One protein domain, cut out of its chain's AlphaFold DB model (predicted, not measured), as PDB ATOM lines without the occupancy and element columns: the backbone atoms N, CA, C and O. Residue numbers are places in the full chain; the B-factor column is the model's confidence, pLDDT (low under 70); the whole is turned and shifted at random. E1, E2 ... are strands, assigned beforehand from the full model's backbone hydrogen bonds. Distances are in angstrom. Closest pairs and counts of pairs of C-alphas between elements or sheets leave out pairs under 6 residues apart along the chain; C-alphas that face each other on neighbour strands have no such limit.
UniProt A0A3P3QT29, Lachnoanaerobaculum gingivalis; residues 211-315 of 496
ATOM      1  N   TYR A 211     -33.854  10.886 -17.639       98.00
ATOM      2  CA  TYR A 211     -33.151  11.837 -16.775       98.00
ATOM      3  C   TYR A 211     -34.116  12.554 -15.851       98.00
ATOM      4  O   TYR A 211     -35.331  12.573 -16.075       98.00
ATOM      5  N   VAL A 212     -33.548  13.173 -14.825       98.38
ATOM      6  CA  VAL A 212     -34.263  14.030 -13.895       98.38
ATOM      7  C   VAL A 212     -33.427  15.263 -13.574       98.38
ATOM      8  O   VAL A 212     -32.203  15.182 -13.515       98.38
ATOM      9  N   PHE A 213     -34.074  16.416 -13.434       98.19
ATOM     10  CA  PHE A 213     -33.428  17.644 -12.971       98.19
ATOM     11  C   PHE A 213     -34.455  18.589 -12.330       98.19
ATOM     12  O   PHE A 213     -35.634  18.553 -12.705       98.19
ATOM     13  N   PRO A 214     -34.045  19.425 -11.361       97.62
ATOM     14  CA  PRO A 214     -34.949  20.354 -10.693       97.62
ATOM     15  C   PRO A 214     -35.406  21.476 -11.631       97.62
ATOM     16  O   PRO A 214     -34.666  21.910 -12.517       97.62
ATOM     17  N   ILE A 215     -36.612  21.990 -11.395       96.50
ATOM     18  CA  ILE A 215     -37.095  23.246 -11.976       96.50
ATOM     19  C   ILE A 215     -37.237  24.286 -10.865       96.50
ATOM     20  O   ILE A 215     -37.857  24.033  -9.834       96.50
ATOM     21  N   LEU A 216     -36.637  25.460 -11.065       94.69
ATOM     22  CA  LEU A 216     -36.718  26.547 -10.094       94.69
ATOM     23  C   LEU A 216     -38.091  27.208 -10.169       94.69
ATOM     24  O   LEU A 216     -38.545  27.595 -11.246       94.69
ATOM     25  N   HIS A 217     -38.737  27.366  -9.018       91.75
ATOM     26  CA  HIS A 217     -40.036  28.019  -8.970       91.75
ATOM     27  C   HIS A 217     -39.893  29.523  -9.245       91.75
ATOM     28  O   HIS A 217     -38.914  30.143  -8.834       91.75
ATOM     29  N   SER A 218     -40.904  30.098  -9.893       78.88
ATOM     30  CA  SER A 218     -41.117  31.540 -10.085       78.88
ATOM     31  C   SER A 218     -40.202  32.296 -11.060       78.88
ATOM     32  O   SER A 218     -40.472  33.466 -11.281       78.88
ATOM     33  N   ASP A 219     -39.220  31.668 -11.718       81.69
ATOM     34  CA  ASP A 219     -38.349  32.368 -12.692       81.69
ATOM     35  C   ASP A 219     -37.890  31.503 -13.883       81.69
ATOM     36  O   ASP A 219     -37.455  32.026 -14.913       81.69
ATOM     37  N   MET A 220     -37.971  30.173 -13.762       94.06
ATOM     38  CA  MET A 220     -37.515  29.250 -14.800       94.06
ATOM     39  C   MET A 220     -38.674  28.831 -15.700       94.06
ATOM     40  O   MET A 220     -39.586  28.128 -15.269       94.06
ATOM     41  N   THR A 221     -38.589  29.200 -16.978       95.25
ATOM     42  CA  THR A 221     -39.452  28.653 -18.030       95.25
ATOM     43  C   THR A 221     -38.657  27.683 -18.887       95.25
ATOM     44  O   THR A 221     -37.656  28.044 -19.504       95.25
ATOM     45  N   LEU A 222     -39.111  26.434 -18.939       97.06
ATOM     46  CA  LEU A 222     -38.595  25.429 -19.860       97.06
ATOM     47  C   LEU A 222     -39.514  25.320 -21.073       97.06
ATOM     48  O   LEU A 222     -40.705  25.601 -20.999       97.06
ATOM     49  N   ARG A 223     -38.959  24.888 -22.199       96.44
ATOM     50  CA  ARG A 223     -39.656  24.635 -23.456       96.44
ATOM     51  C   ARG A 223     -39.422  23.180 -23.843       96.44
ATOM     52  O   ARG A 223     -38.353  22.833 -24.343       96.44
ATOM     53  N   LEU A 224     -40.411  22.333 -23.584       97.00
ATOM     54  CA  LEU A 224     -40.319  20.876 -23.698       97.00
ATOM     55  C   LEU A 224     -41.411  20.348 -24.634       97.00
ATOM     56  O   LEU A 224     -42.551  20.789 -24.560       97.00
ATOM     57  N   ASP A 225     -41.068  19.390 -25.492       96.31
ATOM     58  CA  ASP A 225     -42.027  18.673 -26.347       96.31
ATOM     59  C   ASP A 225     -42.703  17.564 -25.524       96.31
ATOM     60  O   ASP A 225     -42.290  16.399 -25.539       96.31
ATOM     61  N   VAL A 226     -43.652  17.956 -24.667       96.62
ATOM     62  CA  VAL A 226     -44.234  17.050 -23.663       96.62
ATOM     63  C   VAL A 226     -45.265  16.090 -24.253       96.62
ATOM     64  O   VAL A 226     -45.430  14.992 -23.716       96.62
ATOM     65  N   ASP A 227     -45.906  16.450 -25.368       94.56
ATOM     66  CA  ASP A 227     -46.887  15.621 -26.078       94.56
ATOM     67  C   ASP A 227     -46.325  14.917 -27.327       94.56
ATOM     68  O   ASP A 227     -47.019  14.098 -27.940       94.56
ATOM     69  N   ASN A 228     -45.036  15.106 -27.627       93.38
ATOM     70  CA  ASN A 228     -44.333  14.530 -28.774       93.38
ATOM     71  C   ASN A 228     -44.939  14.953 -30.125       93.38
ATOM     72  O   ASN A 228     -44.955  14.153 -31.075       93.38
ATOM     73  N   ASP A 229     -45.462  16.176 -30.225       94.75
ATOM     74  CA  ASP A 229     -45.965  16.742 -31.478       94.75
ATOM     75  C   ASP A 229     -44.858  17.382 -32.344       94.75
ATOM     76  O   ASP A 229     -45.061  17.621 -33.542       94.75
ATOM     77  N   GLY A 230     -43.654  17.531 -31.778       93.12
ATOM     78  CA  GLY A 230     -42.470  18.100 -32.417       93.12
ATOM     79  C   GLY A 230     -42.286  19.601 -32.178       93.12
ATOM     80  O   GLY A 230     -41.275  20.150 -32.622       93.12
ATOM     81  N   GLU A 231     -43.217  20.257 -31.493       93.50
ATOM     82  CA  GLU A 231     -43.119  21.625 -30.999       93.50
ATOM     83  C   GLU A 231     -42.937  21.619 -29.474       93.50
ATOM     84  O   GLU A 231     -43.248  20.664 -28.773       93.50
ATOM     85  N   ARG A 232     -42.364  22.695 -28.930       95.06
ATOM     86  CA  ARG A 232     -42.095  22.794 -27.491       95.06
ATOM     87  C   ARG A 232     -43.149  23.627 -26.778       95.06
ATOM     88  O   ARG A 232     -43.303  24.815 -27.080       95.06
ATOM     89  N   ASP A 233     -43.735  23.061 -25.737       96.19
ATOM     90  CA  ASP A 233     -44.600  23.763 -24.797       96.19
ATOM     91  C   ASP A 233     -43.802  24.450 -23.699       96.19
ATOM     92  O   ASP A 233     -42.800  23.925 -23.215       96.19
ATOM     93  N   MET A 234     -44.288  25.608 -23.252       95.81
ATOM     94  CA  MET A 234     -43.777  26.227 -22.031       95.81
ATOM     95  C   MET A 234     -44.175  25.396 -20.809       95.81
ATOM     96  O   MET A 234     -45.344  25.043 -20.666       95.81
ATOM     97  N   VAL A 235     -43.219  25.122 -19.928       97.75
ATOM     98  CA  VAL A 235     -43.403  24.406 -18.665       97.75
ATOM     99  C   VAL A 235     -42.708  25.189 -17.559       97.75
ATOM    100  O   VAL A 235     -41.513  25.470 -17.655       97.75
ATOM    101  N   TYR A 236     -43.448  25.546 -16.513       96.88
ATOM    102  CA  TYR A 236     -42.913  26.238 -15.338       96.88
ATOM    103  C   TYR A 236     -43.758  25.953 -14.096       96.88
ATOM    104  O   TYR A 236     -44.868  25.419 -14.187       96.88
ATOM    105  N   VAL A 237     -43.216  26.299 -12.929       97.12
ATOM    106  CA  VAL A 237     -43.897  26.167 -11.639       97.12
ATOM    107  C   VAL A 237     -43.815  27.496 -10.907       97.12
ATOM    108  O   VAL A 237     -42.731  28.061 -10.785       97.12
ATOM    109  N   ASN A 238     -44.942  27.984 -10.400       95.00
ATOM    110  CA  ASN A 238     -44.989  29.186  -9.571       95.00
ATOM    111  C   ASN A 238     -45.520  28.848  -8.186       95.00
ATOM    112  O   ASN A 238     -46.419  28.025  -8.046       95.00
ATOM    113  N   ASN A 239     -45.011  29.533  -7.170       93.56
ATOM    114  CA  ASN A 239     -45.611  29.483  -5.841       93.56
ATOM    115  C   ASN A 239     -46.845  30.394  -5.782       93.56
ATOM    116  O   ASN A 239     -46.860  31.487  -6.356       93.56
ATOM    117  N   ILE A 240     -47.865  29.950  -5.055       93.06
ATOM    118  CA  ILE A 240     -49.035  30.744  -4.686       93.06
ATOM    119  C   ILE A 240     -48.767  31.309  -3.299       93.06
ATOM    120  O   ILE A 240     -48.334  30.587  -2.401       93.06
ATOM    121  N   TYR A 241     -49.020  32.601  -3.128       90.81
ATOM    122  CA  TYR A 241     -48.729  33.302  -1.889       90.81
ATOM    123  C   TYR A 241     -49.952  34.034  -1.353       90.81
ATOM    124  O   TYR A 241     -50.712  34.617  -2.128       90.81
ATOM    125  N   GLU A 242     -50.066  34.084  -0.031       88.50
ATOM    126  CA  GLU A 242     -50.991  34.954   0.691       88.50
ATOM    127  C   GLU A 242     -50.216  35.937   1.569       88.50
ATOM    128  O   GLU A 242     -49.142  35.629   2.084       88.50
ATOM    129  N   GLU A 243     -50.762  37.141   1.721       87.69
ATOM    130  CA  GLU A 243     -50.216  38.202   2.568       87.69
ATOM    131  C   GLU A 243     -51.372  38.773   3.405       87.69
ATOM    132  O   GLU A 243     -52.176  39.559   2.896       87.69
ATOM    133  N   PRO A 244     -51.542  38.341   4.666       81.19
ATOM    134  CA  PRO A 244     -52.611  38.836   5.517       81.19
ATOM    135  C   PRO A 244     -52.371  40.287   5.899       81.19
ATOM    136  O   PRO A 244     -51.288  40.641   6.360       81.19
ATOM    137  N   ASP A 245     -53.433  41.092   5.852       79.75
ATOM    138  CA  ASP A 245     -53.412  42.504   6.259       79.75
ATOM    139  C   ASP A 245     -52.870  42.728   7.690       79.75
ATOM    140  O   ASP A 245     -52.404  43.817   8.023       79.75
ATOM    141  N   GLU A 246     -52.976  41.717   8.561       74.06
ATOM    142  CA  GLU A 246     -52.588  41.788   9.974       74.06
ATOM    143  C   GLU A 246     -51.073  41.674  10.195       74.06
ATOM    144  O   GLU A 246     -50.545  42.340  11.089       74.06
ATOM    145  N   THR A 247     -50.385  40.842   9.406       70.69
ATOM    146  CA  THR A 247     -48.935  40.608   9.522       70.69
ATOM    147  C   THR A 247     -48.149  41.348   8.443       70.69
ATOM    148  O   THR A 247     -47.039  41.795   8.717       70.69
ATOM    149  N   GLY A 248     -48.717  41.504   7.241       69.38
ATOM    150  CA  GLY A 248     -48.001  41.986   6.055       69.38
ATOM    151  C   GLY A 248     -46.890  41.036   5.594       69.38
ATOM    152  O   GLY A 248     -46.019  41.432   4.826       69.38
ATOM    153  N   GLU A 249     -46.874  39.799   6.100       72.44
ATOM    154  CA  GLU A 249     -45.873  38.791   5.758       72.44
ATOM    155  C   GLU A 249     -46.434  37.849   4.697       72.44
ATOM    156  O   GLU A 249     -47.483  37.229   4.884       72.44
ATOM    157  N   LYS A 250     -45.712  37.747   3.582       80.88
ATOM    158  CA  LYS A 250     -46.048  36.874   2.462       80.88
ATOM    159  C   LYS A 250     -45.617  35.441   2.776       80.88
ATOM    160  O   LYS A 250     -44.425  35.192   2.950       80.88
ATOM    161  N   TYR A 251     -46.550  34.496   2.790       83.56
ATOM    162  CA  TYR A 251     -46.259  33.065   2.939       83.56
ATOM    163  C   TYR A 251     -46.799  32.260   1.766       83.56
ATOM    164  O   TYR A 251     -47.768  32.644   1.111       83.56
ATOM    165  N   THR A 252     -46.131  31.147   1.479       88.88
ATOM    166  CA  THR A 252     -46.560  30.197   0.453       88.88
ATOM    167  C   THR A 252     -47.776  29.426   0.960       88.88
ATOM    168  O   THR A 252     -47.744  28.887   2.064       88.88
ATOM    169  N   VAL A 253     -48.833  29.375   0.152       91.75
ATOM    170  CA  VAL A 253     -50.061  28.595   0.409       91.75
ATOM    171  C   VAL A 253     -50.310  27.515  -0.636       91.75
ATOM    172  O   VAL A 253     -51.266  26.746  -0.539       91.75
ATOM    173  N   GLY A 254     -49.452  27.455  -1.649       93.38
ATOM    174  CA  GLY A 254     -49.531  26.431  -2.664       93.38
ATOM    175  C   GLY A 254     -48.552  26.654  -3.796       93.38
ATOM    176  O   GLY A 254     -47.630  27.474  -3.724       93.38
ATOM    177  N   SER A 255     -48.792  25.942  -4.881       95.00
ATOM    178  CA  SER A 255     -48.042  26.049  -6.122       95.00
ATOM    179  C   SER A 255     -48.964  25.819  -7.317       95.00
ATOM    180  O   SER A 255     -50.053  25.256  -7.204       95.00
ATOM    181  N   VAL A 256     -48.527  26.269  -8.485       95.69
ATOM    182  CA  VAL A 256     -49.189  26.010  -9.758       95.69
ATOM    183  C   VAL A 256     -48.169  25.501 -10.759       95.69
ATOM    184  O   VAL A 256     -47.170  26.162 -11.045       95.69
ATOM    185  N   VAL A 257     -48.433  24.316 -11.297       96.75
ATOM    186  CA  VAL A 257     -47.709  23.748 -12.433       96.75
ATOM    187  C   VAL A 257     -48.409  24.203 -13.704       96.75
ATOM    188  O   VAL A 257     -49.628  24.079 -13.821       96.75
ATOM    189  N   VAL A 258     -47.648  24.723 -14.661       96.44
ATOM    190  CA  VAL A 258     -48.185  25.257 -15.915       96.44
ATOM    191  C   VAL A 258     -47.570  24.533 -17.105       96.44
ATOM    192  O   VAL A 258     -46.355  24.341 -17.151       96.44
ATOM    193  N   ARG A 259     -48.413  24.169 -18.077       95.50
ATOM    194  CA  ARG A 259     -48.032  23.673 -19.406       95.50
ATOM    195  C   ARG A 259     -48.802  24.460 -20.465       95.50
ATOM    196  O   ARG A 259     -50.016  24.315 -20.586       95.50
ATOM    197  N   GLY A 260     -48.125  25.290 -21.254       92.06
ATOM    198  CA  GLY A 260     -48.806  26.127 -22.246       92.06
ATOM    199  C   GLY A 260     -49.781  27.102 -21.581       92.06
ATOM    200  O   GLY A 260     -49.373  28.030 -20.888       92.06
ATOM    201  N   VAL A 261     -51.076  26.886 -21.812       91.44
ATOM    202  CA  VAL A 261     -52.175  27.643 -21.182       91.44
ATOM    203  C   VAL A 261     -52.883  26.861 -20.074       91.44
ATOM    204  O   VAL A 261     -53.742  27.423 -19.396       91.44
ATOM    205  N   ASP A 262     -52.557  25.579 -19.920       95.12
ATOM    206  CA  ASP A 262     -53.164  24.695 -18.939       95.12
ATOM    207  C   ASP A 262     -52.419  24.809 -17.608       95.12
ATOM    208  O   ASP A 262     -51.191  24.936 -17.566       95.12
ATOM    209  N   THR A 263     -53.167  24.761 -16.507       95.69
ATOM    210  CA  THR A 263     -52.633  24.923 -15.155       95.69
ATOM    211  C   THR A 263     -53.142  23.832 -14.225       95.69
ATOM    212  O   THR A 263     -54.245  23.305 -14.395       95.69
ATOM    213  N   LEU A 264     -52.339  23.512 -13.214       95.69
ATOM    214  CA  LEU A 264     -52.688  22.576 -12.159       95.69
ATOM    215  C   LEU A 264     -52.191  23.092 -10.811       95.69
ATOM    216  O   LEU A 264     -50.989  23.258 -10.615       95.69
ATOM    217  N   GLU A 265     -53.125  23.358  -9.905       94.88
ATOM    218  CA  GLU A 265     -52.857  23.958  -8.596       94.88
ATOM    219  C   GLU A 265     -52.736  22.897  -7.495       94.88
ATOM    220  O   GLU A 265     -53.410  21.860  -7.518       94.88
ATOM    221  N   PHE A 266     -51.883  23.187  -6.518       92.50
ATOM    222  CA  PHE A 266     -51.642  22.388  -5.322       92.50
ATOM    223  C   PHE A 266     -51.688  23.298  -4.098       92.50
ATOM    224  O   PHE A 266     -51.185  24.419  -4.142       92.50
ATOM    225  N   GLU A 267     -52.276  22.803  -3.015       90.50
ATOM    226  CA  GLU A 267     -52.264  23.462  -1.707       90.50
ATOM    227  C   GLU A 267     -51.046  22.973  -0.909       90.50
ATOM    228  O   GLU A 267     -50.612  21.831  -1.075       90.50
ATOM    229  N   GLY A 268     -50.476  23.833  -0.062       87.38
ATOM    230  CA  GLY A 268     -49.352  23.472   0.805       87.38
ATOM    231  C   GLY A 268     -48.427  24.641   1.138       87.38
ATOM    232  O   GLY A 268     -48.499  25.715   0.552       87.38
ATOM    233  N   PHE A 269     -47.514  24.438   2.080       85.62
ATOM    234  CA  PHE A 269     -46.661  25.498   2.633       85.62
ATOM    235  C   PHE A 269     -45.300  25.622   1.936       85.62
ATOM    236  O   PHE A 269     -44.535  26.553   2.185       85.62
ATOM    237  N   GLY A 270     -44.989  24.692   1.038       86.75
ATOM    238  CA  GLY A 270     -43.748  24.667   0.279       86.75
ATOM    239  C   GLY A 270     -43.750  23.515  -0.710       86.75
ATOM    240  O   GLY A 270     -44.460  22.527  -0.521       86.75
ATOM    241  N   SER A 271     -42.980  23.653  -1.786       92.56
ATOM    242  CA  SER A 271     -42.846  22.583  -2.765       92.56
ATOM    243  C   SER A 271     -41.517  22.607  -3.505       92.56
ATOM    244  O   SER A 271     -40.882  23.654  -3.646       92.56
ATOM    245  N   GLU A 272     -41.126  21.434  -3.990       94.88
ATOM    246  CA  GLU A 272     -39.959  21.206  -4.836       94.88
ATOM    247  C   GLU A 272     -40.375  20.382  -6.052       94.88
ATOM    248  O   GLU A 272     -41.115  19.403  -5.937       94.88
ATOM    249  N   SER A 273     -39.897  20.777  -7.230       97.12
ATOM    250  CA  SER A 273     -40.330  20.186  -8.493       97.12
ATOM    251  C   SER A 273     -39.156  19.711  -9.330       97.12
ATOM    252  O   SER A 273     -38.154  20.410  -9.478       97.12
ATOM    253  N   TYR A 274     -39.322  18.547  -9.950       98.25
ATOM    254  CA  TYR A 274     -38.331  17.940 -10.830       98.25
ATOM    255  C   TYR A 274     -38.976  17.528 -12.148       98.25
ATOM    256  O   TYR A 274     -40.004  16.845 -12.160       98.25
ATOM    257  N   ILE A 275     -38.351  17.903 -13.263       98.44
ATOM    258  CA  ILE A 275     -38.679  17.359 -14.579       98.44
ATOM    259  C   ILE A 275     -38.124  15.947 -14.649       98.44
ATOM    260  O   ILE A 275     -36.933  15.743 -14.443       98.44
ATOM    261  N   VAL A 276     -38.976  14.983 -14.980       98.31
ATOM    262  CA  VAL A 276     -38.620  13.573 -15.136       98.31
ATOM    263  C   VAL A 276     -38.904  13.162 -16.572       98.31
ATOM    264  O   VAL A 276     -40.061  13.126 -16.988       98.31
ATOM    265  N   LYS A 277     -37.877  12.773 -17.327       97.75
ATOM    266  CA  LYS A 277     -38.063  12.077 -18.603       97.75
ATOM    267  C   LYS A 277     -37.845  10.588 -18.404       97.75
ATOM    268  O   LYS A 277     -36.788  10.172 -17.935       97.75
ATOM    269  N   LYS A 278     -38.844   9.779 -18.753       97.56
ATOM    270  CA  LYS A 278     -38.756   8.314 -18.683       97.56
ATOM    271  C   LYS A 278     -39.486   7.681 -19.856       97.56
ATOM    272  O   LYS A 278     -40.651   7.994 -20.100       97.56
ATOM    273  N   ASP A 279     -38.812   6.776 -20.566       95.81
ATOM    274  CA  ASP A 279     -39.374   6.024 -21.705       95.81
ATOM    275  C   ASP A 279     -39.982   6.949 -22.782       95.81
ATOM    276  O   ASP A 279     -41.044   6.684 -23.346       95.81
ATOM    277  N   GLY A 280     -39.311   8.081 -23.037       95.06
ATOM    278  CA  GLY A 280     -39.724   9.081 -24.031       95.06
ATOM    279  C   GLY A 280     -40.894   9.978 -23.616       95.06
ATOM    280  O   GLY A 280     -41.398  10.720 -24.451       95.06
ATOM    281  N   LYS A 281     -41.333   9.929 -22.354       97.00
ATOM    282  CA  LYS A 281     -42.401  10.782 -21.820       97.00
ATOM    283  C   LYS A 281     -41.892  11.719 -20.740       97.00
ATOM    284  O   LYS A 281     -40.999  11.343 -19.980       97.00
ATOM    285  N   TYR A 282     -42.515  12.890 -20.651       98.00
ATOM    286  CA  TYR A 282     -42.258  13.871 -19.608       98.00
ATOM    287  C   TYR A 282     -43.278  13.756 -18.476       98.00
ATOM    288  O   TYR A 282     -44.493  13.750 -18.676       98.00
ATOM    289  N   TYR A 283     -42.750  13.699 -17.266       97.69
ATOM    290  CA  TYR A 283     -43.481  13.768 -16.019       97.69
ATOM    291  C   TYR A 283     -42.886  14.885 -15.162       97.69
ATOM    292  O   TYR A 283     -41.768  15.344 -15.404       97.69
ATOM    293  N   MET A 284     -43.615  15.286 -14.131       97.75
ATOM    294  CA  MET A 284     -43.074  16.095 -13.048       97.75
ATOM    295  C   MET A 284     -43.256  15.353 -11.731       97.75
ATOM    296  O   MET A 284     -44.345  14.846 -11.449       97.75
ATOM    297  N   TYR A 285     -42.185  15.269 -10.950       97.75
ATOM    298  CA  TYR A 285     -42.272  14.938  -9.531       97.75
ATOM    299  C   TYR A 285     -42.421  16.247  -8.780       97.75
ATOM    300  O   TYR A 285     -41.543  17.099  -8.867       97.75
ATOM    301  N   HIS A 286     -43.553  16.406  -8.110       96.38
ATOM    302  CA  HIS A 286     -43.886  17.590  -7.339       96.38
ATOM    303  C   HIS A 286     -44.048  17.177  -5.879       96.38
ATOM    304  O   HIS A 286     -45.018  16.502  -5.526       96.38
ATOM    305  N   PHE A 287     -43.052  17.514  -5.067       95.38
ATOM    306  CA  PHE A 287     -43.058  17.288  -3.630       95.38
ATOM    307  C   PHE A 287     -43.707  18.491  -2.952       95.38
ATOM    308  O   PHE A 287     -43.301  19.620  -3.224       95.38
ATOM    309  N   THR A 288     -44.689  18.269  -2.086       92.62
ATOM    310  CA  THR A 288     -45.392  19.314  -1.333       92.62
ATOM    311  C   THR A 288     -45.312  19.038   0.163       92.62
ATOM    312  O   THR A 288     -45.416  17.890   0.598       92.62
ATOM    313  N   ALA A 289     -45.141  20.098   0.948       90.12
ATOM    314  CA  ALA A 289     -45.374  20.077   2.386       90.12
ATOM    315  C   ALA A 289     -46.816  20.531   2.649       90.12
ATOM    316  O   ALA A 289     -47.177  21.664   2.323       90.12
ATOM    317  N   GLU A 290     -47.640  19.650   3.204       84.56
ATOM    318  CA  GLU A 290     -49.066  19.874   3.459       84.56
ATOM    319  C   GLU A 290     -49.350  20.042   4.967       84.56
ATOM    320  O   GLU A 290     -48.446  20.005   5.804       84.56
ATOM    321  N   GLU A 291     -50.615  20.287   5.327       77.62
ATOM    322  CA  GLU A 291     -51.030  20.405   6.731       77.62
ATOM    323  C   GLU A 291     -50.667  19.154   7.546       77.62
ATOM    324  O   GLU A 291     -50.792  18.023   7.077       77.62
ATOM    325  N   GLY A 292     -50.237  19.367   8.795       72.62
ATOM    326  CA  GLY A 292     -49.821  18.288   9.698       72.62
ATOM    327  C   GLY A 292     -48.382  17.805   9.494       72.62
ATOM    328  O   GLY A 292     -48.078  16.679   9.870       72.62
ATOM    329  N   ASP A 293     -47.515  18.629   8.890       72.62
ATOM    330  CA  ASP A 293     -46.109  18.303   8.590       72.62
ATOM    331  C   ASP A 293     -45.953  17.072   7.674       72.62
ATOM    332  O   ASP A 293     -44.944  16.361   7.698       72.62
ATOM    333  N   ILE A 294     -46.965  16.819   6.839       81.94
ATOM    334  CA  ILE A 294     -46.995  15.694   5.907       81.94
ATOM    335  C   ILE A 294     -46.296  16.094   4.608       81.94
ATOM    336  O   ILE A 294     -46.663  17.083   3.975       81.94
ATOM    337  N   ASN A 295     -45.334  15.280   4.168       89.38
ATOM    338  CA  ASN A 295     -44.723  15.426   2.851       89.38
ATOM    339  C   ASN A 295     -45.362  14.475   1.839       89.38
ATOM    340  O   ASN A 295     -45.482  13.266   2.069       89.38
ATOM    341  N   VAL A 296     -45.756  15.031   0.697       92.62
ATOM    342  CA  VAL A 296     -46.489  14.323  -0.346       92.62
ATOM    343  C   VAL A 296     -45.754  14.430  -1.676       92.62
ATOM    344  O   VAL A 296     -45.341  15.504  -2.093       92.62
ATOM    345  N   LEU A 297     -45.636  13.307  -2.382       95.50
ATOM    346  CA  LEU A 297     -45.176  13.244  -3.762       95.50
ATOM    347  C   LEU A 297     -46.368  13.089  -4.710       95.50
ATOM    348  O   LEU A 297     -47.074  12.070  -4.701       95.50
ATOM    349  N   TYR A 298     -46.510  14.055  -5.614       95.19
ATOM    350  CA  TYR A 298     -47.348  13.963  -6.799       95.19
ATOM    351  C   TYR A 298     -46.506  13.629  -8.033       95.19
ATOM    352  O   TYR A 298     -45.542  14.314  -8.368       95.19
ATOM    353  N   LYS A 299     -46.924  12.591  -8.762       95.38
ATOM    354  CA  LYS A 299     -46.460  12.304 -10.122       95.38
ATOM    355  C   LYS A 299     -47.450  12.929 -11.097       95.38
ATOM    356  O   LYS A 299     -48.589  12.474 -11.193       95.38
ATOM    357  N   ILE A 300     -47.002  13.904 -11.876       95.88
ATOM    358  CA  ILE A 300     -47.816  14.608 -12.872       95.88
ATOM    359  C   ILE A 300     -47.390  14.144 -14.264       95.88
ATOM    360  O   ILE A 300     -46.203  14.084 -14.567       95.88
ATOM    361  N   ASP A 301     -48.345  13.770 -15.113       95.88
ATOM    362  CA  ASP A 301     -48.096  13.551 -16.542       95.88
ATOM    363  C   ASP A 301     -48.198  14.891 -17.271       95.88
ATOM    364  O   ASP A 301     -49.280  15.477 -17.286       95.88
ATOM    365  N   LEU A 302     -47.083  15.390 -17.815       97.00
ATOM    366  CA  LEU A 302     -47.017  16.740 -18.382       97.00
ATOM    367  C   LEU A 302     -47.724  16.862 -19.736       97.00
ATOM    368  O   LEU A 302     -48.092  17.970 -20.101       97.00
ATOM    369  N   ASP A 303     -47.984  15.756 -20.441       95.25
ATOM    370  CA  ASP A 303     -48.853  15.761 -21.624       95.25
ATOM    371  C   ASP A 303     -50.306  16.027 -21.195       95.25
ATOM    372  O   ASP A 303     -50.986  16.915 -21.695       95.25
ATOM    373  N   THR A 304     -50.802  15.311 -20.186       93.56
ATOM    374  CA  THR A 304     -52.231  15.413 -19.837       93.56
ATOM    375  C   THR A 304     -52.565  16.468 -18.777       93.56
ATOM    376  O   THR A 304     -53.732  16.835 -18.658       93.56
ATOM    377  N   LEU A 305     -51.577  16.887 -17.981       92.88
ATOM    378  CA  LEU A 305     -51.672  17.808 -16.842       92.88
ATOM    379  C   LEU A 305     -52.839  17.517 -15.873       92.88
ATOM    380  O   LEU A 305     -53.507  18.418 -15.376       92.88
ATOM    381  N   ASN A 306     -53.102  16.239 -15.584       84.56
ATOM    382  CA  ASN A 306     -54.178  15.842 -14.674       84.56
ATOM    383  C   ASN A 306     -53.644  15.428 -13.298       84.56
ATOM    384  O   ASN A 306     -52.810  14.525 -13.200       84.56
ATOM    385  N   LYS A 307     -54.207  16.009 -12.229       80.19
ATOM    386  CA  LYS A 307     -54.043  15.514 -10.854       80.19
ATOM    387  C   LYS A 307     -55.016  14.371 -10.592       80.19
ATOM    388  O   LYS A 307     -56.221  14.497 -10.808       80.19
ATOM    389  N   ASN A 308     -54.497  13.259 -10.082       80.12
ATOM    390  CA  ASN A 308     -55.317  12.210  -9.496       80.12
ATOM    391  C   ASN A 308     -55.160  12.251  -7.975       80.12
ATOM    392  O   ASN A 308     -54.189  11.730  -7.431       80.12
ATOM    393  N   GLU A 309     -56.151  12.833  -7.300       76.44
ATOM    394  CA  GLU A 309     -56.201  13.006  -5.837       76.44
ATOM    395  C   GLU A 309     -56.093  11.692  -5.040       76.44
ATOM    396  O   GLU A 309     -55.939  11.708  -3.827       76.44
ATOM    397  N   LYS A 310     -56.196  10.529  -5.693       77.94
ATOM    398  CA  LYS A 310     -56.065   9.214  -5.044       77.94
ATOM    399  C   LYS A 310     -54.709   8.552  -5.252       77.94
ATOM    400  O   LYS A 310     -54.510   7.432  -4.789       77.94
ATOM    401  N   GLU A 311     -53.814   9.175  -6.009       82.69
ATOM    402  CA  GLU A 311     -52.557   8.554  -6.431       82.69
ATOM    403  C   GLU A 311     -51.308   9.228  -5.872       82.69
ATOM    404  O   GLU A 311     -50.205   8.816  -6.240       82.69
ATOM    405  N   TYR A 312     -51.459  10.177  -4.949       88.94
ATOM    406  CA  TYR A 312     -50.324  10.713  -4.214       88.94
ATOM    407  C   TYR A 312     -49.625   9.627  -3.381       88.94
ATOM    408  O   TYR A 312     -50.139   8.517  -3.165       88.94
ATOM    409  N   ARG A 313     -48.394   9.913  -2.966       92.25
ATOM    410  CA  ARG A 313     -47.612   9.063  -2.065       92.25
ATOM    411  C   ARG A 313     -47.109   9.908  -0.908       92.25
ATOM    412  O   ARG A 313     -46.656  11.017  -1.141       92.25
ATOM    413  N   LEU A 314     -47.170   9.371   0.305       93.06
ATOM    414  CA  LEU A 314     -46.534   9.969   1.479       93.06
ATOM    415  C   LEU A 314     -45.028   9.703   1.385       93.06
ATOM    416  O   LEU A 314     -44.545   8.694   1.882       93.06
ATOM    417  N   LEU A 315     -44.328  10.504   0.589       94.12
ATOM    418  CA  LEU A 315     -42.908  10.338   0.288       94.12
ATOM    419  C   LEU A 315     -42.262  11.713   0.128       94.12
ATOM    420  O   LEU A 315     -42.793  12.566  -0.583       94.12
TER     421      LEU A 315
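AT A GLANCE: This is residues 211 to 315 of the 496 residues of a protein of Lachnoanaerobaculum gingivalis (UniProt A0A3P3QT29). Two four-stranded sheets are stacked face to face as a sandwich, one of E1, E6, E7 and E8 and the other of E2, E3, E4 and E5, with their strands at only 10 degrees to each other and each sheet strongly twisted. The link from E2 to E3 and the link from E3 to E4 reach the two far ends of the long axis. The printed part has 105 residues with no named helix and eight strands, E1 to E8 in turn; both sheets, in the orders E1, E6, E7, E8 and E2, E3, E4, E5, are antiparallel, and the class is all strand. The whole is compact, with a radius of gyration of the C-alphas of 14.4 A, and elongated, spanning 50 by 27 by 21 A.

IN THESE COORDINATES: E1, residues 211 to 215, begins with C-alpha 211 at (-33.151, 11.837, -16.775) and is 13.0 A long. E2 is residues 222 to 224, 6.2 A. E3, residues 233 to 242, measures 28.6 A, and E4, residues 251 to 259, measures 24.3 A and bends by 51 degrees at residue 254. E5 is residues 262 to 267, 17.3 A. E6, residues 270 to 278, measures 25.5 A, with C-alpha 270 at (-43.748, 24.667, 0.279). E7, residues 281 to 290, measures 27.7 A. E8, residues 294 to 301, measures 22.6 A and ends with C-alpha 301 at (-48.096, 13.551, -16.542).

HOW THE PARTS SIT: In the first sheet E1 and E8 are edge strands. E1 is antiparallel to E6, with N 213 and O 275 3.1 A apart, within hydrogen-bond range. E6, E7 and E8 form a meander, each strand the antiparallel neighbour of the one before; N 274 and O 285 are 2.9 A apart, and N 286 and O 298 2.9 A. In the second sheet E2, E3, E4 and E5 form another meander. Its pairs within hydrogen-bond range include N 222 and O 235 at 2.9 A, N 238 and O 256 at 2.9 A, and N 257 and O 264 at 2.8 A. The pairing of E3 is staggered: residues 233 to 235 pair with E2 and 235 to 242 with E4. Between the sheets, the closest C-alphas of E4 and E6 are those of Thr 252 and Gly 270, 6.2 A apart. E4 and E7 are near each other, while E1 and E8 are apart.

THE WHOLE: The C-alphas farthest apart, those of Gly 230 and Glu 246, are 49.6 A from each other. The printed part has no cut, and no link between strands is long. Residues 302 to 315 hold no named element. The mean pLDDT of the printed part is 91.3, and residue 248 is under 70.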